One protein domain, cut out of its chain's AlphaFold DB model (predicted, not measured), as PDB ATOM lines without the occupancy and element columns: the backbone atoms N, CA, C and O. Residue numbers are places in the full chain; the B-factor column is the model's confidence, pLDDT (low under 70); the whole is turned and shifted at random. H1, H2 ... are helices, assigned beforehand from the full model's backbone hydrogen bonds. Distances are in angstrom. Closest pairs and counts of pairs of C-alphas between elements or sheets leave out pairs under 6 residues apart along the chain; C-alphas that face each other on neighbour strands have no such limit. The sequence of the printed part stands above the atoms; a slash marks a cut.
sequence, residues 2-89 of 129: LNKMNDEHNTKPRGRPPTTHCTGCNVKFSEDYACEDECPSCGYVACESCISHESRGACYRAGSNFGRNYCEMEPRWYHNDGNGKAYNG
ATOM      1  N   LEU A   2     226.401 183.871 266.629       43.56
ATOM      2  CA  LEU A   2     227.042 183.027 265.600       43.56
ATOM      3  C   LEU A   2     228.578 182.994 265.677       43.56
ATOM      4  O   LEU A   2     229.148 181.918 265.590       43.56
ATOM      5  N   ASN A   3     229.240 184.138 265.897       46.59
ATOM      6  CA  ASN A   3     230.709 184.180 265.968       46.59
ATOM      7  C   ASN A   3     231.258 183.318 267.114       46.59
ATOM      8  O   ASN A   3     232.121 182.493 266.873       46.59
ATOM      9  N   LYS A   4     230.670 183.392 268.319       42.38
ATOM     10  CA  LYS A   4     231.059 182.527 269.449       42.38
ATOM     11  C   LYS A   4     230.826 181.041 269.169       42.38
ATOM     12  O   LYS A   4     231.671 180.233 269.514       42.38
ATOM     13  N   MET A   5     229.711 180.686 268.528       40.97
ATOM     14  CA  MET A   5     229.432 179.294 268.150       40.97
ATOM     15  C   MET A   5     230.389 178.791 267.063       40.97
ATOM     16  O   MET A   5     230.821 177.647 267.131       40.97
ATOM     17  N   ASN A   6     230.763 179.637 266.098       44.78
ATOM     18  CA  ASN A   6     231.770 179.315 265.086       44.78
ATOM     19  C   ASN A   6     233.168 179.180 265.702       44.78
ATOM     20  O   ASN A   6     233.886 178.247 265.360       44.78
ATOM     21  N   ASP A   7     233.533 180.049 266.645       49.06
ATOM     22  CA  ASP A   7     234.803 179.979 267.373       49.06
ATOM     23  C   ASP A   7     234.869 178.714 268.250       49.06
ATOM     24  O   ASP A   7     235.866 177.992 268.245       49.06
ATOM     25  N   GLU A   8     233.779 178.363 268.937       45.00
ATOM     26  CA  GLU A   8     233.644 177.105 269.687       45.00
ATOM     27  C   GLU A   8     233.668 175.868 268.772       45.00
ATOM     28  O   GLU A   8     234.208 174.825 269.135       45.00
ATOM     29  N   HIS A   9     233.115 175.958 267.562       49.22
ATOM     30  CA  HIS A   9     233.148 174.867 266.586       49.22
ATOM     31  C   HIS A   9     234.519 174.727 265.901       49.22
ATOM     32  O   HIS A   9     234.905 173.620 265.531       49.22
ATOM     33  N   ASN A  10     235.269 175.825 265.764       51.03
ATOM     34  CA  ASN A  10     236.649 175.845 265.269       51.03
ATOM     35  C   ASN A  10     237.660 175.358 266.317       51.03
ATOM     36  O   ASN A  10     238.715 174.845 265.953       51.03
ATOM     37  N   THR A  11     237.349 175.509 267.606       50.78
ATOM     38  CA  THR A  11     238.203 175.052 268.717       50.78
ATOM     39  C   THR A  11     237.942 173.603 269.121       50.78
ATOM     40  O   THR A  11     238.828 172.968 269.698       50.78
ATOM     41  N   LYS A  12     236.772 173.033 268.794       47.69
ATOM     42  CA  LYS A  12     236.535 171.593 268.953       47.69
ATOM     43  C   LYS A  12     237.493 170.810 268.049       47.69
ATOM     44  O   LYS A  12     237.543 171.083 266.848       47.69
ATOM     45  N   PRO A  13     238.213 169.802 268.578       52.94
ATOM     46  CA  PRO A  13     238.986 168.905 267.737       52.94
ATOM     47  C   PRO A  13     238.029 168.265 266.732       52.94
ATOM     48  O   PRO A  13     237.100 167.554 267.124       52.94
ATOM     49  N   ARG A  14     238.216 168.541 265.435       60.62
ATOM     50  CA  ARG A  14     237.521 167.779 264.393       60.62
ATOM     51  C   ARG A  14     237.878 166.309 264.633       60.62
ATOM     52  O   ARG A  14     239.057 165.994 264.805       60.62
ATOM     53  N   GLY A  15     236.876 165.431 264.712       67.06
ATOM     54  CA  GLY A  15     237.133 163.991 264.777       67.06
ATOM     55  C   GLY A  15     238.074 163.602 263.635       67.06
ATOM     56  O   GLY A  15     237.973 164.184 262.552       67.06
ATOM     57  N   ARG A  16     239.017 162.680 263.885       78.94
ATOM     58  CA  ARG A  16     239.951 162.250 262.832       78.94
ATOM     59  C   ARG A  16     239.131 161.797 261.616       78.94
ATOM     60  O   ARG A  16     238.174 161.039 261.805       78.94
ATOM     61  N   PRO A  17     239.444 162.283 260.405       81.12
ATOM     62  CA  PRO A  17     238.692 161.907 259.222       81.12
ATOM     63  C   PRO A  17     238.899 160.415 258.908       81.12
ATOM     64  O   PRO A  17     239.851 159.799 259.398       81.12
ATOM     65  N   PRO A  18     238.009 159.810 258.104       84.06
ATOM     66  CA  PRO A  18     238.181 158.436 257.655       84.06
ATOM     67  C   PRO A  18     239.504 158.263 256.904       84.06
ATOM     68  O   PRO A  18     239.809 159.034 256.000       84.06
ATOM     69  N   THR A  19     240.249 157.204 257.216       88.44
ATOM     70  CA  THR A  19     241.525 156.888 256.549       88.44
ATOM     71  C   THR A  19     241.351 156.118 255.240       88.44
ATOM     72  O   THR A  19     242.326 155.817 254.566       88.44
ATOM     73  N   THR A  20     240.114 155.777 254.865       92.69
ATOM     74  CA  THR A  20     239.802 154.995 253.656       92.69
ATOM     75  C   THR A  20     239.581 155.850 252.412       92.69
ATOM     76  O   THR A  20     239.518 155.302 251.313       92.69
ATOM     77  N   HIS A  21     239.428 157.167 252.571       93.69
ATOM     78  CA  HIS A  21     239.180 158.101 251.479       93.69
ATOM     79  C   HIS A  21     240.065 159.332 251.629       93.69
ATOM     80  O   HIS A  21     240.292 159.812 252.737       93.69
ATOM     81  N   CYS A  22     240.502 159.888 250.505       90.50
ATOM     82  CA  CYS A  22     241.161 161.182 250.478       90.50
ATOM     83  C   CYS A  22     240.246 162.241 251.094       90.50
ATOM     84  O   CYS A  22     239.124 162.445 250.637       90.50
ATOM     85  N   THR A  23     240.733 162.971 252.091       87.56
ATOM     86  CA  THR A  23     239.957 164.027 252.749       87.56
ATOM     87  C   THR A  23     239.697 165.216 251.806       87.56
ATOM     88  O   THR A  23     238.683 165.894 251.945       87.56
ATOM     89  N   GLY A  24     240.566 165.437 250.809       83.31
ATOM     90  CA  GLY A  24     240.470 166.556 249.861       83.31
ATOM     91  C   GLY A  24     239.523 166.349 248.675       83.31
ATOM     92  O   GLY A  24     238.858 167.291 248.250       83.31
ATOM     93  N   CYS A  25     239.445 165.133 248.123       87.75
ATOM     94  CA  CYS A  25     238.590 164.829 246.962       87.75
ATOM     95  C   CYS A  25     237.600 163.679 247.183       87.75
ATOM     96  O   CYS A  25     236.843 163.350 246.273       87.75
ATOM     97  N   ASN A  26     237.597 163.070 248.371       90.31
ATOM     98  CA  ASN A  26     236.741 161.947 248.749       90.31
ATOM     99  C   ASN A  26     236.893 160.690 247.868       90.31
ATOM    100  O   ASN A  26     236.027 159.818 247.886       90.31
ATOM    101  N   VAL A  27     237.984 160.566 247.100       92.19
ATOM    102  CA  VAL A  27     238.289 159.324 246.375       92.19
ATOM    103  C   VAL A  27     238.653 158.232 247.375       92.19
ATOM    104  O   VAL A  27     239.406 158.482 248.317       92.19
ATOM    105  N   LYS A  28     238.111 157.028 247.190       94.88
ATOM    106  CA  LYS A  28     238.478 155.862 247.996       94.88
ATOM    107  C   LYS A  28     239.904 155.443 247.655       94.88
ATOM    108  O   LYS A  28     240.227 155.330 246.476       94.88
ATOM    109  N   PHE A  29     240.722 155.180 248.668       95.38
ATOM    110  CA  PHE A  29     242.064 154.666 248.438       95.38
ATOM    111  C   PHE A  29     242.041 153.204 247.970       95.38
ATOM    112  O   PHE A  29     241.204 152.404 248.406       95.38
ATOM    113  N   SER A  30     242.972 152.865 247.085       93.81
ATOM    114  CA  SER A  30     243.212 151.527 246.531       93.81
ATOM    115  C   SER A  30     244.706 151.345 246.239       93.81
ATOM    116  O   SER A  30     245.487 152.269 246.450       93.81
ATOM    117  N   GLU A  31     245.114 150.170 245.749       89.56
ATOM    118  CA  GLU A  31     246.504 149.939 245.316       89.56
ATOM    119  C   GLU A  31     246.934 150.922 244.213       89.56
ATOM    120  O   GLU A  31     248.027 151.474 244.282       89.56
ATOM    121  N   ASP A  32     246.043 151.220 243.263       88.00
ATOM    122  CA  ASP A  32     246.293 152.181 242.176       88.00
ATOM    123  C   ASP A  32     246.146 153.655 242.599       88.00
ATOM    124  O   ASP A  32     246.503 154.561 241.848       88.00
ATOM    125  N   TYR A  33     245.559 153.916 243.771       85.75
ATOM    126  CA  TYR A  33     245.252 155.256 244.273       85.75
ATOM    127  C   TYR A  33     245.505 155.300 245.781       85.75
ATOM    128  O   TYR A  33     244.579 155.316 246.596       85.75
ATOM    129  N   ALA A  34     246.779 155.253 246.161       90.75
ATOM    130  CA  ALA A  34     247.189 155.178 247.556       90.75
ATOM    131  C   ALA A  34     246.967 156.498 248.321       90.75
ATOM    132  O   ALA A  34     246.799 157.582 247.750       90.75
ATOM    133  N   CYS A  35     246.978 156.392 249.650       92.06
ATOM    134  CA  CYS A  35     247.180 157.541 250.522       92.06
ATOM    135  C   CYS A  35     248.652 157.952 250.441       92.06
ATOM    136  O   CYS A  35     249.521 157.153 250.781       92.06
ATOM    137  N   GLU A  36     248.914 159.181 250.017       92.06
ATOM    138  CA  GLU A  36     250.267 159.701 249.809       92.06
ATOM    139  C   GLU A  36     250.810 160.398 251.068       92.06
ATOM    140  O   GLU A  36     251.990 160.287 251.376       92.06
ATOM    141  N   ASP A  37     249.958 161.083 251.841       88.81
ATOM    142  CA  ASP A  37     250.376 161.739 253.089       88.81
ATOM    143  C   ASP A  37     249.242 161.741 254.125       88.81
ATOM    144  O   ASP A  37     248.059 161.868 253.784       88.81
ATOM    145  N   GLU A  38     249.619 161.618 255.400       88.94
ATOM    146  CA  GLU A  38     248.736 161.738 256.558       88.94
ATOM    147  C   GLU A  38     249.278 162.806 257.498       88.94
ATOM    148  O   GLU A  38     250.389 162.747 258.020       88.94
ATOM    149  N   CYS A  39     248.410 163.746 257.836       84.81
ATOM    150  CA  CYS A  39     248.715 164.735 258.834       84.81
ATOM    151  C   CYS A  39     248.717 164.140 260.259       84.81
ATOM    152  O   CYS A  39     247.635 163.870 260.794       84.81
ATOM    153  N   PRO A  40     249.859 164.078 260.971       83.38
ATOM    154  CA  PRO A  40     249.964 163.362 262.248       83.38
ATOM    155  C   PRO A  40     249.063 163.934 263.348       83.38
ATOM    156  O   PRO A  40     248.618 163.210 264.237       83.38
ATOM    157  N   SER A  41     248.761 165.235 263.287       81.62
ATOM    158  CA  SER A  41     247.967 165.918 264.316       81.62
ATOM    159  C   SER A  41     246.493 166.145 263.954       81.62
ATOM    160  O   SER A  41     245.714 166.416 264.857       81.62
ATOM    161  N   CYS A  42     246.088 166.078 262.672       78.94
ATOM    162  CA  CYS A  42     244.683 166.291 262.254       78.94
ATOM    163  C   CYS A  42     244.066 165.014 261.658       78.94
ATOM    164  O   CYS A  42     242.851 164.940 261.503       78.94
ATOM    165  N   GLY A  43     244.889 164.009 261.335       85.38
ATOM    166  CA  GLY A  43     244.493 162.781 260.650       85.38
ATOM    167  C   GLY A  43     244.075 162.986 259.195       85.38
ATOM    168  O   GLY A  43     243.613 162.039 258.579       85.38
ATOM    169  N   TYR A  44     244.183 164.205 258.651       85.94
ATOM    170  CA  TYR A  44     243.853 164.491 257.254       85.94
ATOM    171  C   TYR A  44     244.753 163.661 256.348       85.94
ATOM    172  O   TYR A  44     245.973 163.802 256.404       85.94
ATOM    173  N   VAL A  45     244.127 162.849 255.507       89.31
ATOM    174  CA  VAL A  45     244.777 161.978 254.527       89.31
ATOM    175  C   VAL A  45     244.543 162.518 253.122       89.31
ATOM    176  O   VAL A  45     243.438 162.976 252.811       89.31
ATOM    177  N   ALA A  46     245.547 162.473 252.254       89.19
ATOM    178  CA  ALA A  46     245.409 162.919 250.869       89.19
ATOM    179  C   ALA A  46     246.070 161.971 249.871       89.19
ATOM    180  O   ALA A  46     247.072 161.335 250.171       89.19
ATOM    181  N   CYS A  47     245.502 161.904 248.665       91.19
ATOM    182  CA  CYS A  47     246.179 161.326 247.506       91.19
ATOM    183  C   CYS A  47     247.207 162.312 246.928       91.19
ATOM    184  O   CYS A  47     247.125 163.520 247.177       91.19
ATOM    185  N   GLU A  48     248.104 161.809 246.081       88.75
ATOM    186  CA  GLU A  48     249.130 162.589 245.372       88.75
ATOM    187  C   GLU A  48     248.550 163.827 244.666       88.75
ATOM    188  O   GLU A  48     249.042 164.951 244.825       88.75
ATOM    189  N   SER A  49     247.437 163.652 243.947       86.88
ATOM    190  CA  SER A  49     246.786 164.760 243.243       86.88
ATOM    191  C   SER A  49     246.267 165.827 244.197       86.88
ATOM    192  O   SER A  49     246.243 166.991 243.830       86.88
ATOM    193  N   CYS A  50     245.822 165.458 245.403       85.50
ATOM    194  CA  CYS A  50     245.360 166.443 246.376       85.50
ATOM    195  C   CYS A  50     246.527 167.145 247.059       85.50
ATOM    196  O   CYS A  50     246.434 168.349 247.216       85.50
ATOM    197  N   ILE A  51     247.622 166.464 247.400       81.50
ATOM    198  CA  ILE A  51     248.799 167.102 248.028       81.50
ATOM    199  C   ILE A  51     249.410 168.178 247.132       81.50
ATOM    200  O   ILE A  51     249.854 169.214 247.622       81.50
ATOM    201  N   SER A  52     249.400 167.943 245.822       76.75
ATOM    202  CA  SER A  52     249.839 168.914 244.819       76.75
ATOM    203  C   SER A  52     248.773 169.963 244.468       76.75
ATOM    204  O   SER A  52     249.090 170.946 243.800       76.75
ATOM    205  N   HIS A  53     247.524 169.800 244.923       74.75
ATOM    206  CA  HIS A  53     246.428 170.716 244.617       74.75
ATOM    207  C   HIS A  53     246.391 171.907 245.573       74.75
ATOM    208  O   HIS A  53     246.195 171.776 246.779       74.75
ATOM    209  N   GLU A  54     246.385 173.090 244.986       66.81
ATOM    210  CA  GLU A  54     246.429 174.406 245.635       66.81
ATOM    211  C   GLU A  54     245.229 174.726 246.551       66.81
ATOM    212  O   GLU A  54     245.254 175.661 247.345       66.81
ATOM    213  N   SER A  55     244.142 173.963 246.440       62.03
ATOM    214  CA  SER A  55     242.904 174.171 247.218       62.03
ATOM    215  C   SER A  55     242.312 172.916 247.857       62.03
ATOM    216  O   SER A  55     241.443 173.022 248.716       62.03
ATOM    217  N   ARG A  56     242.757 171.719 247.451       66.06
ATOM    218  CA  ARG A  56     242.271 170.427 247.982       66.06
ATOM    219  C   ARG A  56     243.331 169.721 248.831       66.06
ATOM    220  O   ARG A  56     243.046 168.706 249.469       66.06
ATOM    221  N   GLY A  57     244.542 170.271 248.840       66.69
ATOM    222  CA  GLY A  57     245.713 169.768 249.539       66.69
ATOM    223  C   GLY A  57     246.045 170.476 250.828       66.69
ATOM    224  O   GLY A  57     247.176 170.355 251.252       66.69
ATOM    225  N   ALA A  58     245.141 171.243 251.431       73.81
ATOM    226  CA  ALA A  58     245.421 171.911 252.696       73.81
ATOM    227  C   ALA A  58     244.841 171.112 253.873       73.81
ATOM    228  O   ALA A  58     243.637 170.843 253.903       73.81
ATOM    229  N   CYS A  59     245.662 170.756 254.880       77.50
ATOM    230  CA  CYS A  59     245.107 170.229 256.145       77.50
ATOM    231  C   CYS A  59     244.160 171.279 256.740       77.50
ATOM    232  O   CYS A  59     244.301 172.491 256.575       77.50
ATOM    233  N   TYR A  60     243.201 170.804 257.528       72.12
ATOM    234  CA  TYR A  60     242.290 171.663 258.280       72.12
ATOM    235  C   TYR A  60     242.977 172.616 259.267       72.12
ATOM    236  O   TYR A  60     242.324 173.511 259.797       72.12
ATOM    237  N   ARG A  61     244.271 172.432 259.549       75.56
ATOM    238  CA  ARG A  61     245.036 173.331 260.409       75.56
ATOM    239  C   ARG A  61     245.555 174.510 259.607       75.56
ATOM    240  O   ARG A  61     246.432 174.352 258.767       75.56
ATOM    241  N   ALA A  62     245.102 175.698 259.983       68.25
ATOM    242  CA  ALA A  62     245.461 176.935 259.306       68.25
ATOM    243  C   ALA A  62     246.964 177.251 259.272       68.25
ATOM    244  O   ALA A  62     247.384 178.021 258.424       68.25
ATOM    245  N   GLY A  63     247.773 176.654 260.153       73.88
ATOM    246  CA  GLY A  63     249.218 176.890 260.234       73.88
ATOM    247  C   GLY A  63     250.111 175.807 259.625       73.88
ATOM    248  O   GLY A  63     251.337 175.943 259.667       73.88
ATOM    249  N   SER A  64     249.542 174.719 259.092       74.81
ATOM    250  CA  SER A  64     250.349 173.591 258.618       74.81
ATOM    251  C   SER A  64     249.723 172.842 257.450       74.81
ATOM    252  O   SER A  64     248.544 172.493 257.515       74.81
ATOM    253  N   ASN A  65     250.549 172.434 256.492       80.00
ATOM    254  CA  ASN A  65     250.166 171.491 255.460       80.00
ATOM    255  C   ASN A  65     250.587 170.062 255.819       80.00
ATOM    256  O   ASN A  65     251.776 169.782 255.914       80.00
ATOM    257  N   PHE A  66     249.633 169.163 256.058       81.12
ATOM    258  CA  PHE A  66     249.913 167.772 256.456       81.12
ATOM    259  C   PHE A  66     250.935 167.603 257.603       81.12
ATOM    260  O   PHE A  66     251.675 166.634 257.656       81.12
ATOM    261  N   GLY A  67     251.002 168.541 258.557       74.94
ATOM    262  CA  GLY A  67     252.001 168.490 259.642       74.94
ATOM    263  C   GLY A  67     253.255 169.318 259.401       74.94
ATOM    264  O   GLY A  67     253.951 169.623 260.362       74.94
ATOM    265  N   ARG A  68     253.492 169.764 258.168       80.94
ATOM    266  CA  ARG A  68     254.569 170.694 257.825       80.94
ATOM    267  C   ARG A  68     254.113 172.114 258.117       80.94
ATOM    268  O   ARG A  68     253.082 172.547 257.607       80.94
ATOM    269  N   ASN A  69     254.838 172.836 258.961       83.06
ATOM    270  CA  ASN A  69     254.448 174.190 259.323       83.06
ATOM    271  C   ASN A  69     254.672 175.136 258.148       83.06
ATOM    272  O   ASN A  69     255.769 175.221 257.602       83.06
ATOM    273  N   TYR A  70     253.650 175.915 257.816       82.38
ATOM    274  CA  TYR A  70     253.733 176.914 256.757       82.38
ATOM    275  C   TYR A  70     254.836 177.951 257.011       82.38
ATOM    276  O   TYR A  70     255.399 178.481 256.056       82.38
ATOM    277  N   CYS A  71     255.186 178.222 258.270       85.19
ATOM    278  CA  CYS A  71     256.284 179.126 258.609       85.19
ATOM    279  C   CYS A  71     257.662 178.624 258.149       85.19
ATOM    280  O   CYS A  71     258.567 179.433 258.026       85.19
ATOM    281  N   GLU A  72     257.837 177.329 257.886       83.38
ATOM    282  CA  GLU A  72     259.113 176.734 257.455       83.38
ATOM    283  C   GLU A  72     259.172 176.476 255.944       83.38
ATOM    284  O   GLU A  72     260.190 176.022 255.431       83.38
ATOM    285  N   MET A  73     258.082 176.756 255.231       80.19
ATOM    286  CA  MET A  73     257.962 176.555 253.791       80.19
ATOM    287  C   MET A  73     258.109 177.887 253.057       80.19
ATOM    288  O   MET A  73     257.700 178.932 253.567       80.19
ATOM    289  N   GLU A  74     258.617 177.840 251.825       74.81
ATOM    290  CA  GLU A  74     258.614 179.004 250.934       74.81
ATOM    291  C   GLU A  74     257.197 179.579 250.794       74.81
ATOM    292  O   GLU A  74     256.247 178.807 250.651       74.81
ATOM    293  N   PRO A  75     257.009 180.908 250.811       71.06
ATOM    294  CA  PRO A  75     255.700 181.503 250.582       71.06
ATOM    295  C   PRO A  75     255.137 181.085 249.220       71.06
ATOM    296  O   PRO A  75     255.775 181.264 248.185       71.06
ATOM    297  N   ARG A  76     253.919 180.543 249.213       73.88
ATOM    298  CA  ARG A  76     253.177 180.240 247.985       73.88
ATOM    299  C   ARG A  76     251.781 180.819 248.100       73.88
ATOM    300  O   ARG A  76     251.177 180.758 249.170       73.88
ATOM    301  N   TRP A  77     251.268 181.352 246.994       66.31
ATOM    302  CA  TRP A  77     249.947 181.992 246.935       66.31
ATOM    303  C   TRP A  77     248.804 181.046 247.348       66.31
ATOM    304  O   TRP A  77     247.755 181.493 247.801       66.31
ATOM    305  N   TYR A  78     249.029 179.734 247.247       68.19
ATOM    306  CA  TYR A  78     248.095 178.678 247.627       68.19
ATOM    307  C   TYR A  78     248.315 178.098 249.029       68.19
ATOM    308  O   TYR A  78     247.708 177.092 249.378       68.19
ATOM    309  N   HIS A  79     249.188 178.677 249.858       77.31
ATOM    310  CA  HIS A  79     249.258 178.294 251.269       77.31
ATOM    311  C   HIS A  79     248.009 178.800 251.991       77.31
ATOM    312  O   HIS A  79     248.005 179.895 252.546       77.31
ATOM    313  N   ASN A  80     246.944 178.009 251.954       74.75
ATOM    314  CA  ASN A  80     245.658 178.247 252.589       74.75
ATOM    315  C   ASN A  80     245.346 177.143 253.611       74.75
ATOM    316  O   ASN A  80     245.984 176.099 253.640       74.75
ATOM    317  N   ASP A  81     244.379 177.385 254.489       71.19
ATOM    318  CA  ASP A  81     243.791 176.329 255.303       71.19
ATOM    319  C   ASP A  81     242.801 175.493 254.473       71.19
ATOM    320  O   ASP A  81     242.362 175.897 253.394       71.19
ATOM    321  N   GLY A  82     242.390 174.331 254.988       64.50
ATOM    322  CA  GLY A  82     241.359 173.506 254.340       64.50
ATOM    323  C   GLY A  82     239.974 174.169 254.206       64.50
ATOM    324  O   GLY A  82     239.051 173.529 253.708       64.50
ATOM    325  N   ASN A  83     239.799 175.417 254.662       67.25
ATOM    326  CA  ASN A  83     238.610 176.245 254.447       67.25
ATOM    327  C   ASN A  83     238.865 177.381 253.424       67.25
ATOM    328  O   ASN A  83     238.001 178.238 253.239       67.25
ATOM    329  N   GLY A  84     240.027 177.404 252.760       68.75
ATOM    330  CA  GLY A  84     240.395 178.385 251.738       68.75
ATOM    331  C   GLY A  84     240.935 179.715 252.272       68.75
ATOM    332  O   GLY A  84     241.153 180.636 251.486       68.75
ATOM    333  N   LYS A  85     241.172 179.853 253.582       73.06
ATOM    334  CA  LYS A  85     241.764 181.065 254.156       73.06
ATOM    335  C   LYS A  85     243.276 181.048 253.959       73.06
ATOM    336  O   LYS A  85     243.941 180.144 254.453       73.06
ATOM    337  N   ALA A  86     243.824 182.062 253.291       75.44
ATOM    338  CA  ALA A  86     245.269 182.211 253.128       75.44
ATOM    339  C   ALA A  86     245.994 182.248 254.486       75.44
ATOM    340  O   ALA A  86     245.520 182.860 255.450       75.44
ATOM    341  N   TYR A  87     247.155 181.601 254.548       78.00
ATOM    342  CA  TYR A  87     248.044 181.651 255.696       78.00
ATOM    343  C   TYR A  87     248.585 183.066 255.871       78.00
ATOM    344  O   TYR A  87     249.177 183.634 254.957       78.00
ATOM    345  N   ASN A  88     248.429 183.594 257.079       75.69
ATOM    346  CA  ASN A  88     248.827 184.942 257.467       75.69
ATOM    347  C   ASN A  88     249.741 184.955 258.707       75.69
ATOM    348  O   ASN A  88     249.805 185.961 259.407       75.69
ATOM    349  N   GLY A  89     250.366 183.819 259.032       80.44
ATOM    350  CA  GLY A  89     251.300 183.711 260.153       80.44
ATOM    351  C   GLY A  89     252.735 184.067 259.763       80.44
ATOM    352  O   GLY A  89     253.037 184.322 258.597       80.44
TER     353      GLY A  89
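AT A GLANCE: This is residues 2 to 89 of the 129 residues of an uncharacterized protein of Lentinus tigrinus ALCF2SS1-6 (UniProt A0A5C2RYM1). With little regular structure, the domain is a body of loops that holds the short helix H2, and residues 2 to 9 of helix H1 stick out from it as an arm. Within the loops, residues 37 to 38 pair antiparallel with 45 to 46, and 64 to 65 with 68 to 69. The printed part has 88 residues, only 14 of them in named elements, H1 then H2, with no named strand; the class is all helix. The whole is compact, with a radius of gyration of the C-alphas of 13.3 A and spans of 43 by 30 by 19 A.

IN THESE COORDINATES: H1, residues 2 to 11, runs 14.1 A from C-alpha 2 at (227.042, 183.027, 265.600). H2, residues 48 to 51, ends with C-alpha 51 at (248.799, 167.102, 248.028).

HOW THE PARTS SIT: H1 and H2 are apart. Every O i to N i+4 pair in H1 is within hydrogen-bond range; H2 is too short for such a pair.

THE WHOLE: The C-alphas of Lys 4 and Asp 32 are the two farthest apart, 43.6 A. The printed part has no cut. The link from H1 to H2 is long, 36 residues. Mean pLDDT of H1 is 46.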